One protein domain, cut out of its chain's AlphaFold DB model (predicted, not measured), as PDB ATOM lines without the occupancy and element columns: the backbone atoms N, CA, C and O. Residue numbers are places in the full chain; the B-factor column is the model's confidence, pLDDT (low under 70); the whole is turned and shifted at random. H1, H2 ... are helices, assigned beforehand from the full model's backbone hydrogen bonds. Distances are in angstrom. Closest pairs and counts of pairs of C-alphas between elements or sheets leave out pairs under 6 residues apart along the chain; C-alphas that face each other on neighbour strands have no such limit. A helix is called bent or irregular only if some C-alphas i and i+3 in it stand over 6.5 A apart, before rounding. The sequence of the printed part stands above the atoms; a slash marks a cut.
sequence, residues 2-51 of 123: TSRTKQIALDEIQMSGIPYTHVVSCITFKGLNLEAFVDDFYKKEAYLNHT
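AT A GLANCE: This is residues 2 to 51 of the 123 residues of an uncharacterized protein of Arachis hypogaea (UniProt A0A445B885). The printed part is a drawn-out, open chain of three short helices set apart from one another, with H1 towards one end of the long axis, H2 off to one side of H1 at about the same place along that axis, and H3 towards the other end. From H1 the chain swings out to H2, then comes back through a long stretch without a named element, residues 30 to 43, to H3; residues 2 to 9 and 44 to 49 stick out, and these free stretches add to the length. It has 50 residues with three named helices, in the order H1, H2, H3, and no named strand; the class is all helix, though only 23 residues are in named elements. The whole is loose, with a radius of gyration of the C-alphas of 13.2 A and spans of 46 by 22 by 18 A.

IN THESE COORDINATES: Find C-alpha 8 at (19.320, 2.147, 22.254); from there H1, residues 8 to 15, runs 14.1 A. H1 is irregular, but only just: C-alphas 12 and 15 are 6.9 A apart. Next look at C-alpha 21 at (27.796, 15.745, 11.230), where H2, residues 21 to 29, begins its 12.3 A. H3, residues 44 to 49, ends at C-alpha 49 at (4.160, 26.411, 5.704).

HOW THE PARTS SIT: Compare the helices and you find H1 and H2 apart, H2 and H3 apart, and H1 and H3 apart, with no C-alphas within 8 A in any of these pairs. In H2 and H3 every O i to N i+4 pair is within hydrogen-bond range; in H1 0 of 4 are, beside 2 of 5 O i to N i+3 pairs.

THE WHOLE: The C-alphas of Thr 2 and Thr 51, the two farthest apart, are 46.8 A apart. Without the stretches that stand free, the body spans 35 by 20 by 14 A. The printed part has no cut; the link from H1 to H2 is tight, and that from H2 to H3 is long, with 14 residues. In the B-factor column, pLDDT is under 70 at residues 2 to 19, and the mean of the printed part of this model is 71.7.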
ATOM      1  N   THR A   2      18.688 -11.407  19.969       44.91
ATOM      2  CA  THR A   2      19.798 -10.459  19.712       44.91
ATOM      3  C   THR A   2      19.348  -9.356  18.748       44.91
ATOM      4  O   THR A   2      19.870  -9.239  17.645       44.91
ATOM      5  N   SER A   3      18.358  -8.548  19.134       40.12
ATOM      6  CA  SER A   3      17.975  -7.371  18.327       40.12
ATOM      7  C   SER A   3      17.802  -6.093  19.143       40.12
ATOM      8  O   SER A   3      17.580  -5.034  18.573       40.12
ATOM      9  N   ARG A   4      17.935  -6.152  20.474       44.19
ATOM     10  CA  ARG A   4      17.544  -5.036  21.350       44.19
ATOM     11  C   ARG A   4      18.679  -4.082  21.725       44.19
ATOM     12  O   ARG A   4      18.408  -2.976  22.161       44.19
ATOM     13  N   THR A   5      19.936  -4.461  21.499       40.00
ATOM     14  CA  THR A   5      21.098  -3.650  21.910       40.00
ATOM     15  C   THR A   5      21.520  -2.613  20.863       40.00
ATOM     16  O   THR A   5      22.231  -1.674  21.190       40.00
ATOM     17  N   LYS A   6      21.068  -2.741  19.606       41.69
ATOM     18  CA  LYS A   6      21.340  -1.747  18.548       41.69
ATOM     19  C   LYS A   6      20.314  -0.609  18.506       41.69
ATOM     20  O   LYS A   6      20.581   0.404  17.875       41.69
ATOM     21  N   GLN A   7      19.169  -0.779  19.170       47.16
ATOM     22  CA  GLN A   7      18.085   0.206  19.158       47.16
ATOM     23  C   GLN A   7      18.366   1.390  20.099       47.16
ATOM     24  O   GLN A   7      17.958   2.506  19.816       47.16
ATOM     25  N   ILE A   8      19.117   1.160  21.180       47.91
ATOM     26  CA  ILE A   8      19.320   2.147  22.254       47.91
ATOM     27  C   ILE A   8      20.294   3.271  21.840       47.91
ATOM     28  O   ILE A   8      20.209   4.372  22.361       47.91
ATOM     29  N   ALA A   9      21.164   3.052  20.847       45.19
ATOM     30  CA  ALA A   9      22.109   4.077  20.378       45.19
ATOM     31  C   ALA A   9      21.502   5.099  19.390       45.19
ATOM     32  O   ALA A   9      22.195   6.026  18.978       45.19
ATOM     33  N   LEU A  10      20.243   4.921  18.973       50.38
ATOM     34  CA  LEU A  10      19.540   5.879  18.111       50.38
ATOM     35  C   LEU A  10      18.615   6.820  18.904       50.38
ATOM     36  O   LEU A  10      18.356   7.922  18.430       50.38
ATOM     37  N   ASP A  11      18.192   6.437  20.116       45.97
ATOM     38  CA  ASP A  11      17.302   7.249  20.968       45.97
ATOM     39  C   ASP A  11      18.022   8.419  21.670       45.97
ATOM     40  O   ASP A  11      17.393   9.408  22.032       45.97
ATOM     41  N   GLU A  12      19.354   8.388  21.811       46.66
ATOM     42  CA  GLU A  12      20.119   9.527  22.361       46.66
ATOM     43  C   GLU A  12      20.239  10.720  21.390       46.66
ATOM     44  O   GLU A  12      20.674  11.804  21.781       46.66
ATOM     45  N   ILE A  13      19.810  10.569  20.130       53.19
ATOM     46  CA  ILE A  13      19.833  11.635  19.108       53.19
ATOM     47  C   ILE A  13      18.621  12.585  19.257       53.19
ATOM     48  O   ILE A  13      18.456  13.541  18.501       53.19
ATOM     49  N   GLN A  14      17.777  12.391  20.274       52.47
ATOM     50  CA  GLN A  14      16.535  13.151  20.430       52.47
ATOM     51  C   GLN A  14      16.697  14.523  21.118       52.47
ATOM     52  O   GLN A  14      15.733  15.273  21.228       52.47
ATOM     53  N   MET A  15      17.911  14.907  21.534       47.28
ATOM     54  CA  MET A  15      18.144  16.178  22.241       47.28
ATOM     55  C   MET A  15      18.354  17.410  21.341       47.28
ATOM     56  O   MET A  15      18.338  18.525  21.857       47.28
ATOM     57  N   SER A  16      18.539  17.266  20.021       53.72
ATOM     58  CA  SER A  16      18.750  18.436  19.143       53.72
ATOM     59  C   SER A  16      17.918  18.488  17.870       53.72
ATOM     60  O   SER A  16      17.965  19.522  17.210       53.72
ATOM     61  N   GLY A  17      17.214  17.418  17.469       59.59
ATOM     62  CA  GLY A  17      16.472  17.344  16.191       59.59
ATOM     63  C   GLY A  17      17.340  17.459  14.923       59.59
ATOM     64  O   GLY A  17      16.928  17.075  13.834       59.59
ATOM     65  N   ILE A  18      18.575  17.942  15.067       66.19
ATOM     66  CA  ILE A  18      19.578  18.115  14.030       66.19
ATOM     67  C   ILE A  18      20.553  16.940  14.131       66.19
ATOM     68  O   ILE A  18      21.220  16.806  15.166       66.19
ATOM     69  N   PRO A  19      20.677  16.100  13.087       67.50
ATOM     70  CA  PRO A  19      21.648  15.019  13.088       67.50
ATOM     71  C   PRO A  19      23.064  15.599  13.153       67.50
ATOM     72  O   PRO A  19      23.432  16.479  12.372       67.50
ATOM     73  N   TYR A  20      23.881  15.097  14.083       80.25
ATOM     74  CA  TYR A  20      25.293  15.472  14.169       80.25
ATOM     75  C   TYR A  20      26.004  15.156  12.841       80.25
ATOM     76  O   TYR A  20      25.632  14.221  12.129       80.25
ATOM     77  N   THR A  21      27.064  15.891  12.506       82.00
ATOM     78  CA  THR A  21      27.796  15.745  11.230       82.00
ATOM     79  C   THR A  21      28.260  14.305  10.957       82.00
ATOM     80  O   THR A  21      28.222  13.830   9.819       82.00
ATOM     81  N   HIS A  22      28.634  13.577  12.011       83.50
ATOM     82  CA  HIS A  22      28.969  12.153  11.957       83.50
ATOM     83  C   HIS A  22      27.783  11.278  11.530       83.50
ATOM     84  O   HIS A  22      27.957  10.382  10.710       83.50
ATOM     85  N   VAL A  23      26.575  11.563  12.022       85.94
ATOM     86  CA  VAL A  23      25.353  10.814  11.691       85.94
ATOM     87  C   VAL A  23      25.000  11.003  10.216       85.94
ATOM     88  O   VAL A  23      24.792  10.019   9.510       85.94
ATOM     89  N   VAL A  24      25.041  12.248   9.725       87.44
ATOM     90  CA  VAL A  24      24.816  12.565   8.302       87.44
ATOM     91  C   VAL A  24      25.802  11.804   7.411       87.44
ATOM     92  O   VAL A  24      25.399  11.178   6.434       87.44
ATOM     93  N   SER A  25      27.083  11.790   7.788       88.56
ATOM     94  CA  SER A  25      28.138  11.095   7.039       88.56
ATOM     95  C   SER A  25      27.955   9.572   7.029       88.56
ATOM     96  O   SER A  25      28.193   8.916   6.018       88.56
ATOM     97  N   CYS A  26      27.515   8.980   8.142       89.50
ATOM     98  CA  CYS A  26      27.246   7.544   8.208       89.50
ATOM     99  C   CYS A  26      26.037   7.131   7.357       89.50
ATOM    100  O   CYS A  26      26.055   6.051   6.763       89.50
ATOM    101  N   ILE A  27      24.994   7.961   7.302       89.31
ATOM    102  CA  ILE A  27      23.790   7.706   6.501       89.31
ATOM    103  C   ILE A  27      24.126   7.759   5.007       89.31
ATOM    104  O   ILE A  27      23.785   6.828   4.274       89.31
ATOM    105  N   THR A  28      24.862   8.788   4.572       87.75
ATOM    106  CA  THR A  28      25.279   8.935   3.168       87.75
ATOM    107  C   THR A  28      26.227   7.819   2.739       87.75
ATOM    108  O   THR A  28      26.041   7.242   1.671       87.75
ATOM    109  N   PHE A  29      27.183   7.438   3.593       91.62
ATOM    110  CA  PHE A  29      28.094   6.319   3.331       91.62
ATOM    111  C   PHE A  29      27.361   4.983   3.143       91.62
ATOM    112  O   PHE A  29      27.773   4.151   2.340       91.62
ATOM    113  N   LYS A  30      26.252   4.772   3.860       93.19
ATOM    114  CA  LYS A  30      25.423   3.565   3.736       93.19
ATOM    115  C   LYS A  30      24.427   3.614   2.573       93.19
ATOM    116  O   LYS A  30      23.678   2.656   2.403       93.19
ATOM    117  N   GLY A  31      24.388   4.703   1.802       92.44
ATOM    118  CA  GLY A  31      23.418   4.884   0.718       92.44
ATOM    119  C   GLY A  31      21.968   4.951   1.206       92.44
ATOM    120  O   GLY A  31      21.049   4.637   0.454       92.44
ATOM    121  N   LEU A  32      21.755   5.313   2.473       90.69
ATOM    122  CA  LEU A  32      20.423   5.464   3.045       90.69
ATOM    123  C   LEU A  32      19.879   6.864   2.746       90.69
ATOM    124  O   LEU A  32      20.634   7.830   2.631       90.69
ATOM    125  N   ASN A  33      18.554   6.979   2.651       88.31
ATOM    126  CA  ASN A  33      17.915   8.273   2.446       88.31
ATOM    127  C   ASN A  33      18.019   9.124   3.721       88.31
ATOM    128  O   ASN A  33      17.420   8.781   4.737       88.31
ATOM    129  N   LEU A  34      18.741  10.244   3.645       85.25
ATOM    130  CA  LEU A  34      18.900  11.192   4.746       85.25
ATOM    131  C   LEU A  34      17.572  11.810   5.190       85.25
ATOM    132  O   LEU A  34      17.353  11.960   6.389       85.25
ATOM    133  N   GLU A  35      16.667  12.107   4.256       83.00
ATOM    134  CA  GLU A  35      15.384  12.751   4.568       83.00
ATOM    135  C   GLU A  35      14.455  11.874   5.415       83.00
ATOM    136  O   GLU A  35      13.558  12.391   6.077       83.00
ATOM    137  N   ALA A  36      14.680  10.557   5.431       86.12
ATOM    138  CA  ALA A  36      13.930   9.635   6.280       86.12
ATOM    139  C   ALA A  36      14.316   9.737   7.769       86.12
ATOM    140  O   ALA A  36      13.577   9.246   8.617       86.12
ATOM    141  N   PHE A  37      15.461  10.353   8.085       83.88
ATOM    142  CA  PHE A  37      15.970  10.523   9.453       83.88
ATOM    143  C   PHE A  37      15.871  11.965   9.959       83.88
ATOM    144  O   PHE A  37      16.174  12.227  11.121       83.88
ATOM    145  N   VAL A  38      15.505  12.904   9.087       83.50
ATOM    146  CA  VAL A  38      15.325  14.311   9.438       83.50
ATOM    147  C   VAL A  38      13.881  14.510   9.879       83.50
ATOM    148  O   VAL A  38      12.955  14.087   9.186       83.50
ATOM    149  N   ASP A  39      13.706  15.154  11.029       83.25
ATOM    150  CA  ASP A  39      12.389  15.508  11.549       83.25
ATOM    151  C   ASP A  39      11.621  16.390  10.544       83.25
ATOM    152  O   ASP A  39      12.212  17.217   9.839       83.25
ATOM    153  N   ASP A  40      10.302  16.208  10.473       83.81
ATOM    154  CA  ASP A  40       9.428  16.931   9.548       83.81
ATOM    155  C   ASP A  40       9.563  18.455   9.679       83.81
ATOM    156  O   ASP A  40       9.478  19.150   8.666       83.81
ATOM    157  N   PHE A  41       9.880  18.970  10.874       80.19
ATOM    158  CA  PHE A  41      10.125  20.397  11.119       80.19
ATOM    159  C   PHE A  41      11.258  20.995  10.272       80.19
ATOM    160  O   PHE A  41      11.243  22.193   9.988       80.19
ATOM    161  N   TYR A  42      12.236  20.188   9.854       78.00
ATOM    162  CA  TYR A  42      13.371  20.647   9.047       78.00
ATOM    163  C   TYR A  42      13.195  20.373   7.549       78.00
ATOM    164  O   TYR A  42      14.068  20.731   6.750       78.00
ATOM    165  N   LYS A  43      12.087  19.752   7.131       85.75
ATOM    166  CA  LYS A  43      11.800  19.529   5.710       85.75
ATOM    167  C   LYS A  43      11.374  20.835   5.048       85.75
ATOM    168  O   LYS A  43      10.740  21.696   5.655       85.75
ATOM    169  N   LYS A  44      11.695  20.974   3.760       82.81
ATOM    170  CA  LYS A  44      11.386  22.175   2.966       82.81
ATOM    171  C   LYS A  44       9.908  22.571   3.045       82.81
ATOM    172  O   LYS A  44       9.600  23.752   3.151       82.81
ATOM    173  N   GLU A  45       9.014  21.587   3.031       81.81
ATOM    174  CA  GLU A  45       7.570  21.819   3.100       81.81
ATOM    175  C   GLU A  45       7.142  22.450   4.433       81.81
ATOM    176  O   GLU A  45       6.282  23.328   4.447       81.81
ATOM    177  N   ALA A  46       7.787  22.093   5.550       82.38
ATOM    178  CA  ALA A  46       7.538  22.748   6.832       82.38
ATOM    179  C   ALA A  46       7.965  24.222   6.785       82.38
ATOM    180  O   ALA A  46       7.193  25.097   7.167       82.38
ATOM    181  N   TYR A  47       9.134  24.526   6.214       74.75
ATOM    182  CA  TYR A  47       9.584  25.913   6.040       74.75
ATOM    183  C   TYR A  47       8.647  26.759   5.172       74.75
ATOM    184  O   TYR A  47       8.460  27.936   5.464       74.75
ATOM    185  N   LEU A  48       8.059  26.184   4.120       82.69
ATOM    186  CA  LEU A  48       7.096  26.895   3.272       82.69
ATOM    187  C   LEU A  48       5.771  27.165   3.995       82.69
ATOM    188  O   LEU A  48       5.133  28.185   3.739       82.69
ATOM    189  N   ASN A  49       5.386  26.285   4.920       76.81
ATOM    190  CA  ASN A  49       4.160  26.411   5.704       76.81
ATOM    191  C   ASN A  49       4.312  27.331   6.930       76.81
ATOM    192  O   ASN A  49       3.309  27.744   7.516       76.81
ATOM    193  N   HIS A  50       5.538  27.681   7.325       70.75
ATOM    194  CA  HIS A  50       5.795  28.615   8.417       70.75
ATOM    195  C   HIS A  50       5.998  30.036   7.883       70.75
ATOM    196  O   HIS A  50       7.053  30.387   7.355       70.75
ATOM    197  N   THR A  51       4.999  30.898   8.072       73.19
ATOM    198  CA  THR A  51       5.154  32.338   7.838       73.19
ATOM    199  C   THR A  51       6.304  32.864   8.705       73.19
ATOM    200  O   THR A  51       6.289  32.630   9.918       73.19
TER     201      THR A  51